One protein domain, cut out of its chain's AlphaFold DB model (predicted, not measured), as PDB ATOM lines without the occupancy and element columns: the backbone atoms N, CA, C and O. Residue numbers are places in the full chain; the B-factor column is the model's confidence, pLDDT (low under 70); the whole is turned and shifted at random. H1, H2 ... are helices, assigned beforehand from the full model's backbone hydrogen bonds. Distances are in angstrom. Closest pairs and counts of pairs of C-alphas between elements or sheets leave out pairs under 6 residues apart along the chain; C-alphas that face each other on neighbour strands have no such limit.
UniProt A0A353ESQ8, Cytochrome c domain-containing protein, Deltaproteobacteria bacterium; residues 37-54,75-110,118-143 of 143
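This is residues 37 to 54, 75 to 110 and 118 to 143 of the 143 residues of the protein "Cytochrome c domain-containing protein" of Deltaproteobacteria bacterium (UniProt A0A353ESQ8). With little regular structure, the longest helix, H3, crosses H2 steeply, and short H1 packs near the beginning of H2; at the other end of the longest axis, residues 37 to 54, with no named element, form a loop that folds back near Ser 48. The printed part has 80 residues, with three named helices in the order H1, H2, H3 and no named strand; the class is all helix, with 28 residues in named elements. It is compact, radius of gyration of the C-alphas 11.9 A, and spans 32 by 25 by 22 A.

H3, residues 129 to 141, is 18.7 A long and ends at C-alpha 141 (176.748, 112.253, 165.154). H2, residues 93 to 102, is 14.6 A long. H1, residues 85 to 89, begins at C-alpha 85 (161.018, 109.366, 170.478).

H3 and H2 touch, closest at the C-alphas of Val 136 and Ser 95, 6.2 A apart, at a steep tilt of 58 degrees, opposite ways. H2 touches H1, closest at the C-alphas of Ala 94 and Val 87, 4.8 A; their link is tight. H1 and H3 are apart. In H1, H2 and H3 every O i to N i+4 pair is within hydrogen-bond range.

The C-alphas farthest apart, Leu 54 and Ala 91, are 33.2 A apart. Residues 55 to 74 and 111 to 117 are not printed; the C-alpha gaps are 13.2 A and 8.1 A. The link H2 to H3 runs across the second cut. Mean pLDDT of the printed part is 84.6; residues 75 to 77, 79 to 80, 82, 110 and 143 are under 70.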
ATOM      1  N   ASP A  37     185.573  97.670 163.618       92.38
ATOM      2  CA  ASP A  37     186.241  96.583 164.348       92.38
ATOM      3  C   ASP A  37     185.235  95.610 164.978       92.38
ATOM      4  O   ASP A  37     185.418  94.394 164.938       92.38
ATOM      5  N   GLN A  38     184.130  96.134 165.514       92.50
ATOM      6  CA  GLN A  38     183.027  95.340 166.064       92.50
ATOM      7  C   GLN A  38     182.087  94.802 164.977       92.50
ATOM      8  O   GLN A  38     181.060  94.190 165.281       92.50
ATOM      9  N   LYS A  39     182.437  95.006 163.700       90.88
ATOM     10  CA  LYS A  39     181.701  94.529 162.528       90.88
ATOM     11  C   LYS A  39     180.222  94.952 162.574       90.88
ATOM     12  O   LYS A  39     179.344  94.204 162.136       90.88
ATOM     13  N   CYS A  40     179.920  96.149 163.098       91.00
ATOM     14  CA  CYS A  40     178.561  96.705 163.125       91.00
ATOM     15  C   CYS A  40     178.007  96.879 161.702       91.00
ATOM     16  O   CYS A  40     176.804  96.735 161.465       91.00
ATOM     17  N   ASN A  41     178.901  97.078 160.728       91.75
ATOM     18  CA  ASN A  41     178.566  97.098 159.312       91.75
ATOM     19  C   ASN A  41     178.168  95.735 158.717       91.75
ATOM     20  O   ASN A  41     177.847  95.665 157.538       91.75
ATOM     21  N   LYS A  42     178.107  94.647 159.496       88.19
ATOM     22  CA  LYS A  42     177.423  93.414 159.058       88.19
ATOM     23  C   LYS A  42     175.917  93.601 158.899       88.19
ATOM     24  O   LYS A  42     175.295  92.927 158.084       88.19
ATOM     25  N   CYS A  43     175.324  94.484 159.699       87.38
ATOM     26  CA  CYS A  43     173.881  94.718 159.689       87.38
ATOM     27  C   CYS A  43     173.526  96.144 159.266       87.38
ATOM     28  O   CYS A  43     172.481  96.344 158.649       87.38
ATOM     29  N   HIS A  44     174.398  97.115 159.540       88.00
ATOM     30  CA  HIS A  44     174.121  98.530 159.321       88.00
ATOM     31  C   HIS A  44     175.006  99.140 158.229       88.00
ATOM     32  O   HIS A  44     176.147  98.744 158.036       88.00
ATOM     33  N   GLU A  45     174.494 100.144 157.529       88.38
ATOM     34  CA  GLU A  45     175.289 101.019 156.663       88.38
ATOM     35  C   GLU A  45     175.197 102.454 157.172       88.38
ATOM     36  O   GLU A  45     174.232 102.822 157.840       88.38
ATOM     37  N   ILE A  46     176.202 103.269 156.851       86.94
ATOM     38  CA  ILE A  46     176.194 104.707 157.128       86.94
ATOM     39  C   ILE A  46     176.522 105.430 155.826       86.94
ATOM     40  O   ILE A  46     177.683 105.711 155.515       86.94
ATOM     41  N   LYS A  47     175.477 105.723 155.043       86.00
ATOM     42  CA  LYS A  47     175.606 106.342 153.711       86.00
ATOM     43  C   LYS A  47     176.284 107.708 153.769       86.00
ATOM     44  O   LYS A  47     177.123 107.993 152.920       86.00
ATOM     45  N   SER A  48     175.974 108.517 154.785       84.25
ATOM     46  CA  SER A  48     176.564 109.851 154.977       84.25
ATOM     47  C   SER A  48     178.084 109.820 155.175       84.25
ATOM     48  O   SER A  48     178.750 110.811 154.894       84.25
ATOM     49  N   LEU A  49     178.644 108.673 155.572       86.00
ATOM     50  CA  LEU A  49     180.083 108.460 155.759       86.00
ATOM     51  C   LEU A  49     180.669 107.410 154.802       86.00
ATOM     52  O   LEU A  49     181.798 106.964 155.007       86.00
ATOM     53  N   SER A  50     179.916 107.015 153.766       87.75
ATOM     54  CA  SER A  50     180.305 105.985 152.787       87.75
ATOM     55  C   SER A  50     180.722 104.644 153.415       87.75
ATOM     56  O   SER A  50     181.603 103.956 152.903       87.75
ATOM     57  N   ILE A  51     180.097 104.256 154.531       87.75
ATOM     58  CA  ILE A  51     180.316 102.949 155.164       87.75
ATOM     59  C   ILE A  51     179.256 101.979 154.637       87.75
ATOM     60  O   ILE A  51     178.088 102.071 155.015       87.75
ATOM     61  N   ALA A  52     179.666 101.065 153.761       88.44
ATOM     62  CA  ALA A  52     178.797 100.040 153.187       88.44
ATOM     63  C   ALA A  52     178.612  98.835 154.128       88.44
ATOM     64  O   ALA A  52     179.467  98.568 154.983       88.44
ATOM     65  N   LYS A  53     177.520  98.080 153.928       88.75
ATOM     66  CA  LYS A  53     177.336  96.774 154.576       88.75
ATOM     67  C   LYS A  53     178.420  95.793 154.118       88.75
ATOM     68  O   LYS A  53     178.776  95.766 152.940       88.75
ATOM     69  N   LEU A  54     178.920  94.969 155.037       83.94
ATOM     70  CA  LEU A  54     179.819  93.866 154.701       83.94
ATOM     71  C   LEU A  54     179.056  92.787 153.915       83.94
ATOM     72  O   LEU A  54     177.971  92.388 154.348       83.94
ATOM     73  N   ALA A  75     167.775  95.377 159.489       60.09
ATOM     74  CA  ALA A  75     168.199  96.277 160.545       60.09
ATOM     75  C   ALA A  75     167.862  97.724 160.130       60.09
ATOM     76  O   ALA A  75     168.160  98.095 158.988       60.09
ATOM     77  N   PRO A  76     167.260  98.528 161.025       64.50
ATOM     78  CA  PRO A  76     166.862  99.889 160.694       64.50
ATOM     79  C   PRO A  76     168.076 100.733 160.282       64.50
ATOM     80  O   PRO A  76     169.203 100.507 160.743       64.50
ATOM     81  N   ASP A  77     167.831 101.703 159.397       63.84
ATOM     82  CA  ASP A  77     168.834 102.691 158.991       63.84
ATOM     83  C   ASP A  77     169.271 103.517 160.214       63.84
ATOM     84  O   ASP A  77     168.449 103.963 161.017       63.84
ATOM     85  N   LEU A  78     170.582 103.721 160.371       72.62
ATOM     86  CA  LEU A  78     171.163 104.405 161.529       72.62
ATOM     87  C   LEU A  78     171.035 105.932 161.467       72.62
ATOM     88  O   LEU A  78     171.327 106.590 162.464       72.62
ATOM     89  N   LYS A  79     170.568 106.497 160.344       64.31
ATOM     90  CA  LYS A  79     170.429 107.951 160.105       64.31
ATOM     91  C   LYS A  79     169.645 108.733 161.164       64.31
ATOM     92  O   LYS A  79     169.724 109.953 161.233       64.31
ATOM     93  N   ALA A  80     168.869 108.038 161.981       61.69
ATOM     94  CA  ALA A  80     167.947 108.637 162.932       61.69
ATOM     95  C   ALA A  80     167.924 107.888 164.270       61.69
ATOM     96  O   ALA A  80     166.980 108.033 165.044       61.69
ATOM     97  N   VAL A  81     168.962 107.100 164.583       72.38
ATOM     98  CA  VAL A  81     168.955 106.264 165.797       72.38
ATOM     99  C   VAL A  81     168.787 107.101 167.070       72.38
ATOM    100  O   VAL A  81     168.177 106.663 168.036       72.38
ATOM    101  N   ALA A  82     169.285 108.338 167.051       66.88
ATOM    102  CA  ALA A  82     169.145 109.284 168.146       66.88
ATOM    103  C   ALA A  82     167.815 110.048 168.132       66.88
ATOM    104  O   ALA A  82     167.463 110.632 169.148       66.88
ATOM    105  N   THR A  83     167.103 110.124 167.006       70.88
ATOM    106  CA  THR A  83     165.897 110.960 166.866       70.88
ATOM    107  C   THR A  83     164.608 110.199 167.148       70.88
ATOM    108  O   THR A  83     163.537 110.794 167.093       70.88
ATOM    109  N   ASP A  84     164.693 108.902 167.437       73.62
ATOM    110  CA  ASP A  84     163.544 108.126 167.884       73.62
ATOM    111  C   ASP A  84     163.030 108.643 169.240       73.62
ATOM    112  O   ASP A  84     163.784 108.905 170.182       73.62
ATOM    113  N   ASP A  85     161.711 108.791 169.328       74.62
ATOM    114  CA  ASP A  85     161.018 109.366 170.478       74.62
ATOM    115  C   ASP A  85     161.276 108.587 171.779       74.62
ATOM    116  O   ASP A  85     161.314 109.179 172.859       74.62
ATOM    117  N   GLN A  86     161.454 107.265 171.699       71.25
ATOM    118  CA  GLN A  86     161.758 106.430 172.863       71.25
ATOM    119  C   GLN A  86     163.200 106.621 173.310       71.25
ATOM    120  O   GLN A  86     163.474 106.680 174.508       71.25
ATOM    121  N   VAL A  87     164.104 106.772 172.345       75.44
ATOM    122  CA  VAL A  87     165.523 107.037 172.582       75.44
ATOM    123  C   VAL A  87     165.708 108.401 173.255       75.44
ATOM    124  O   VAL A  87     166.465 108.519 174.217       75.44
ATOM    125  N   GLN A  88     164.966 109.420 172.818       77.81
ATOM    126  CA  GLN A  88     165.000 110.761 173.416       77.81
ATOM    127  C   GLN A  88     164.377 110.819 174.817       77.81
ATOM    128  O   GLN A  88     164.857 111.560 175.672       77.81
ATOM    129  N   LYS A  89     163.320 110.035 175.073       79.81
ATOM    130  CA  LYS A  89     162.597 110.024 176.361       79.81
ATOM    131  C   LYS A  89     163.173 109.047 177.389       79.81
ATOM    132  O   LYS A  89     162.692 109.018 178.522       79.81
ATOM    133  N   ALA A  90     164.173 108.249 177.022       78.25
ATOM    134  CA  ALA A  90     164.821 107.327 177.944       78.25
ATOM    135  C   ALA A  90     165.466 108.076 179.123       78.25
ATOM    136  O   ALA A  90     166.043 109.155 178.966       78.25
ATOM    137  N   ALA A  91     165.406 107.487 180.319       73.62
ATOM    138  CA  ALA A  91     166.119 108.014 181.477       73.62
ATOM    139  C   ALA A  91     167.634 108.010 181.194       73.62
ATOM    140  O   ALA A  91     168.202 106.975 180.859       73.62
ATOM    141  N   GLY A  92     168.285 109.174 181.294       79.94
ATOM    142  CA  GLY A  92     169.687 109.348 180.879       79.94
ATOM    143  C   GLY A  92     169.882 109.698 179.394       79.94
ATOM    144  O   GLY A  92     171.019 109.861 178.949       79.94
ATOM    145  N   GLY A  93     168.791 109.865 178.639       87.69
ATOM    146  CA  GLY A  93     168.780 110.321 177.250       87.69
ATOM    147  C   GLY A  93     169.300 109.297 176.237       87.69
ATOM    148  O   GLY A  93     169.601 108.146 176.563       87.69
ATOM    149  N   ALA A  94     169.449 109.753 174.991       88.06
ATOM    150  CA  ALA A  94     169.810 108.911 173.849       88.06
ATOM    151  C   ALA A  94     171.126 108.139 174.035       88.06
ATOM    152  O   ALA A  94     171.225 106.974 173.659       88.06
ATOM    153  N   SER A  95     172.134 108.769 174.648       90.56
ATOM    154  CA  SER A  95     173.431 108.127 174.894       90.56
ATOM    155  C   SER A  95     173.291 106.923 175.826       90.56
ATOM    156  O   SER A  95     173.753 105.832 175.496       90.56
ATOM    157  N   GLN A  96     172.608 107.089 176.963       92.31
ATOM    158  CA  GLN A  96     172.431 106.001 177.921       92.31
ATOM    159  C   GLN A  96     171.586 104.872 177.328       92.31
ATOM    160  O   GLN A  96     171.964 103.706 177.428       92.31
ATOM    161  N   TYR A  97     170.509 105.224 176.621       91.81
ATOM    162  CA  TYR A  97     169.678 104.250 175.924       91.81
ATOM    163  C   TYR A  97     170.488 103.372 174.963       91.81
ATOM    164  O   TYR A  97     170.388 102.147 175.008       91.81
ATOM    165  N   LEU A  98     171.322 103.978 174.110       91.38
ATOM    166  CA  LEU A  98     172.127 103.237 173.138       91.38
ATOM    167  C   LEU A  98     173.145 102.313 173.813       91.38
ATOM    168  O   LEU A  98     173.337 101.188 173.351       91.38
ATOM    169  N   LYS A  99     173.760 102.746 174.923       94.38
ATOM    170  CA  LYS A  99     174.644 101.881 175.721       94.38
ATOM    171  C   LYS A  99     173.889 100.661 176.234       94.38
ATOM    172  O   LYS A  99     174.335  99.534 176.027       94.38
ATOM    173  N   ASP A 100     172.728 100.876 176.845       93.56
ATOM    174  CA  ASP A 100     171.922  99.797 177.411       93.56
ATOM    175  C   ASP A 100     171.375  98.858 176.327       93.56
ATOM    176  O   ASP A 100     171.323  97.641 176.525       93.56
ATOM    177  N   TYR A 101     171.028  99.392 175.154       91.19
ATOM    178  CA  TYR A 101     170.538  98.607 174.025       91.19
ATOM    179  C   TYR A 101     171.635  97.716 173.422       91.19
ATOM    180  O   TYR A 101     171.423  96.515 173.233       91.19
ATOM    181  N   LEU A 102     172.838  98.258 173.203       93.00
ATOM    182  CA  LEU A 102     174.006  97.495 172.732       93.00
ATOM    183  C   LEU A 102     174.500  96.470 173.767       93.00
ATOM    184  O   LEU A 102     175.087  95.447 173.406       93.00
ATOM    185  N   GLN A 103     174.210  96.706 175.048       94.12
ATOM    186  CA  GLN A 103     174.430  95.761 176.144       94.12
ATOM    187  C   GLN A 103     173.233  94.822 176.394       94.12
ATOM    188  O   GLN A 103     173.253  94.054 177.356       94.12
ATOM    189  N   LYS A 104     172.193  94.846 175.543       92.75
ATOM    190  CA  LYS A 104     170.990  93.989 175.633       92.75
ATOM    191  C   LYS A 104     170.234  94.095 176.977       92.75
ATOM    192  O   LYS A 104     169.506  93.165 177.352       92.75
ATOM    193  N   LYS A 105     170.396  95.216 177.691       90.94
ATOM    194  CA  LYS A 105     169.733  95.537 178.969       90.94
ATOM    195  C   LYS A 105     168.319  96.075 178.777       90.94
ATOM    196  O   LYS A 105     167.475  95.869 179.640       90.94
ATOM    197  N   VAL A 106     168.072  96.734 177.648       88.81
ATOM    198  CA  VAL A 106     166.754  97.240 177.252       88.81
ATOM    199  C   VAL A 106     166.354  96.678 175.895       88.81
ATOM    200  O   VAL A 106     167.206  96.298 175.087       88.81
ATOM    201  N   ASP A 107     165.051  96.664 175.654       86.06
ATOM    202  CA  ASP A 107     164.481  96.352 174.353       86.06
ATOM    203  C   ASP A 107     164.226  97.654 173.583       86.06
ATOM    204  O   ASP A 107     163.917  98.703 174.158       86.06
ATOM    205  N   HIS A 108     164.338  97.589 172.262       79.31
ATOM    206  CA  HIS A 108     163.862  98.624 171.367       79.31
ATOM    207  C   HIS A 108     162.438  98.317 170.934       79.31
ATOM    208  O   HIS A 108     162.114  97.203 170.521       79.31
ATOM    209  N   THR A 109     161.586  99.329 171.046       70.62
ATOM    210  CA  THR A 109     160.189  99.297 170.613       70.62
ATOM    211  C   THR A 109     159.952 100.378 169.554       70.62
ATOM    212  O   THR A 109     158.920 101.043 169.550       70.62
ATOM    213  N   GLY A 110     160.923 100.562 168.656       58.56
ATOM    214  CA  GLY A 110     160.855 101.468 167.513       58.56
ATOM    215  C   GLY A 110     161.021 100.697 166.204       58.56
ATOM    216  O   GLY A 110     161.946  99.909 166.020       58.56
ATOM    217  N   PRO A 118     158.799  94.312 171.241       75.88
ATOM    218  CA  PRO A 118     160.095  94.663 171.812       75.88
ATOM    219  C   PRO A 118     161.180  93.723 171.280       75.88
ATOM    220  O   PRO A 118     160.972  92.507 171.211       75.88
ATOM    221  N   ARG A 119     162.323  94.273 170.867       78.69
ATOM    222  CA  ARG A 119     163.457  93.492 170.351       78.69
ATOM    223  C   ARG A 119     164.744  93.956 171.002       78.69
ATOM    224  O   ARG A 119     164.965  95.153 171.130       78.69
ATOM    225  N   LYS A 120     165.625  93.025 171.347       86.88
ATOM    226  CA  LYS A 120     167.003  93.346 171.740       86.88
ATOM    227  C   LYS A 120     167.878  93.507 170.507       86.88
ATOM    228  O   LYS A 120     167.610  92.899 169.470       86.88
ATOM    229  N   HIS A 121     168.981  94.238 170.649       87.19
ATOM    230  CA  HIS A 121     170.018  94.236 169.627       87.19
ATOM    231  C   HIS A 121     170.526  92.801 169.387       87.19
ATOM    232  O   HIS A 121     170.689  92.020 170.335       87.19
ATOM    233  N   LYS A 122     170.777  92.446 168.117       85.00
ATOM    234  CA  LYS A 122     171.112  91.068 167.716       85.00
ATOM    235  C   LYS A 122     172.350  90.553 168.452       85.00
ATOM    236  O   LYS A 122     172.333  89.455 169.005       85.00
ATOM    237  N   LYS A 123     173.402  91.374 168.514       88.81
ATOM    238  CA  LYS A 123     174.685  91.031 169.146       88.81
ATOM    239  C   LYS A 123     174.934  91.859 170.401       88.81
ATOM    240  O   LYS A 123     174.625  93.044 170.426       88.81
ATOM    241  N   LEU A 124     175.515  91.241 171.424       92.38
ATOM    242  CA  LEU A 124     176.032  91.967 172.581       92.38
ATOM    243  C   LEU A 124     177.346  92.660 172.192       92.38
ATOM    244  O   LEU A 124     178.197  92.033 171.560       92.38
ATOM    245  N   PHE A 125     177.527  93.923 172.569       94.00
ATOM    246  CA  PHE A 125     178.821  94.594 172.438       94.00
ATOM    247  C   PHE A 125     179.857  93.953 173.379       94.00
ATOM    248  O   PHE A 125     179.587  93.806 174.570       94.00
ATOM    249  N   LYS A 126     181.031  93.568 172.854       90.12
ATOM    250  CA  LYS A 126     182.072  92.828 173.603       90.12
ATOM    251  C   LYS A 126     183.296  93.684 174.003       90.12
ATOM    252  O   LYS A 126     184.240  93.144 174.569       90.12
ATOM    253  N   GLY A 127     183.311  94.987 173.702       90.81
ATOM    254  CA  GLY A 127     184.416  95.903 174.035       90.81
ATOM    255  C   GLY A 127     184.330  96.519 175.441       90.81
ATOM    256  O   GLY A 127     183.389  96.257 176.189       90.81
ATOM    257  N   ALA A 128     185.297  97.375 175.789       95.88
ATOM    258  CA  ALA A 128     185.315  98.084 177.073       95.88
ATOM    259  C   ALA A 128     184.277  99.224 177.136       95.88
ATOM    260  O   ALA A 128     183.849  99.752 176.110       95.88
ATOM    261  N   ASP A 129     183.927  99.683 178.341       94.69
ATOM    262  CA  ASP A 129     182.975 100.792 178.547       94.69
ATOM    263  C   ASP A 129     183.413 102.109 177.879       94.69
ATOM    264  O   ASP A 129     182.576 102.895 177.415       94.69
ATOM    265  N   ALA A 130     184.725 102.350 177.798       95.38
ATOM    266  CA  ALA A 130     185.287 103.491 177.078       95.38
ATOM    267  C   ALA A 130     185.019 103.384 175.568       95.38
ATOM    268  O   ALA A 130     184.558 104.351 174.958       95.38
ATOM    269  N   ASP A 131     185.207 102.194 174.992       95.94
ATOM    270  CA  ASP A 131     184.933 101.927 173.578       95.94
ATOM    271  C   ASP A 131     183.435 102.020 173.283       95.94
ATOM    272  O   ASP A 131     183.022 102.640 172.305       95.94
ATOM    273  N   LEU A 132     182.596 101.474 174.168       96.06
ATOM    274  CA  LEU A 132     181.146 101.598 174.057       96.06
ATOM    275  C   LEU A 132     180.721 103.070 174.062       96.06
ATOM    276  O   LEU A 132     179.865 103.482 173.282       96.06
ATOM    277  N   THR A 133     181.337 103.882 174.920       95.44
ATOM    278  CA  THR A 133     181.063 105.321 174.987       95.44
ATOM    279  C   THR A 133     181.494 106.039 173.709       95.44
ATOM    280  O   THR A 133     180.723 106.842 173.185       95.44
ATOM    281  N   ALA A 134     182.679 105.736 173.177       95.19
ATOM    282  CA  ALA A 134     183.154 106.308 171.919       95.19
ATOM    283  C   ALA A 134     182.254 105.915 170.736       95.19
ATOM    284  O   ALA A 134     181.862 106.779 169.954       95.19
ATOM    285  N   LEU A 135     181.852 104.641 170.653       95.06
ATOM    286  CA  LEU A 135     180.913 104.149 169.647       95.06
ATOM    287  C   LEU A 135     179.571 104.882 169.726       95.06
ATOM    288  O   LEU A 135     179.081 105.371 168.714       95.06
ATOM    289  N   VAL A 136     178.977 104.983 170.916       93.38
ATOM    290  CA  VAL A 136     177.689 105.666 171.090       93.38
ATOM    291  C   VAL A 136     177.789 107.139 170.713       93.38
ATOM    292  O   VAL A 136     176.923 107.633 169.998       93.38
ATOM    293  N   ASN A 137     178.848 107.835 171.127       92.12
ATOM    294  CA  ASN A 137     179.044 109.233 170.746       92.12
ATOM    295  C   ASN A 137     179.120 109.390 169.225       92.12
ATOM    296  O   ASN A 137     178.448 110.262 168.685       92.12
ATOM    297  N   PHE A 138     179.853 108.509 168.541       91.69
ATOM    298  CA  PHE A 138     179.891 108.474 167.083       91.69
ATOM    299  C   PHE A 138     178.499 108.255 166.476       91.69
ATOM    300  O   PHE A 138     178.088 109.036 165.618       91.69
ATOM    301  N   LEU A 139     177.729 107.275 166.960       89.94
ATOM    302  CA  LEU A 139     176.369 107.004 166.472       89.94
ATOM    303  C   LEU A 139     175.432 108.211 166.615       89.94
ATOM    304  O   LEU A 139     174.593 108.436 165.749       89.94
ATOM    305  N   LEU A 140     175.596 109.026 167.660       87.88
ATOM    306  CA  LEU A 140     174.814 110.254 167.851       87.88
ATOM    307  C   LEU A 140     175.187 111.376 166.862       87.88
ATOM    308  O   LEU A 140     174.423 112.330 166.700       87.88
ATOM    309  N   THR A 141     176.346 111.292 166.199       85.62
ATOM    310  CA  THR A 141     176.748 112.253 165.154       85.62
ATOM    311  C   THR A 141     176.203 111.900 163.775       85.62
ATOM    312  O   THR A 141     176.058 112.792 162.934       85.62
ATOM    313  N   VAL A 142     175.888 110.621 163.553       82.19
ATOM    314  CA  VAL A 142     175.434 110.091 162.269       82.19
ATOM    315  C   VAL A 142     174.002 110.561 162.014       82.19
ATOM    316  O   VAL A 142     173.096 110.277 162.794       82.19
ATOM    317  N   LYS A 143     173.825 111.308 160.923       67.06
ATOM    318  CA  LYS A 143     172.538 111.763 160.381       67.06
ATOM    319  C   LYS A 143     172.318 111.184 158.984       67.06
ATOM    320  O   LYS A 143     173.329 110.811 158.329       67.06
TER     321      LYS A 143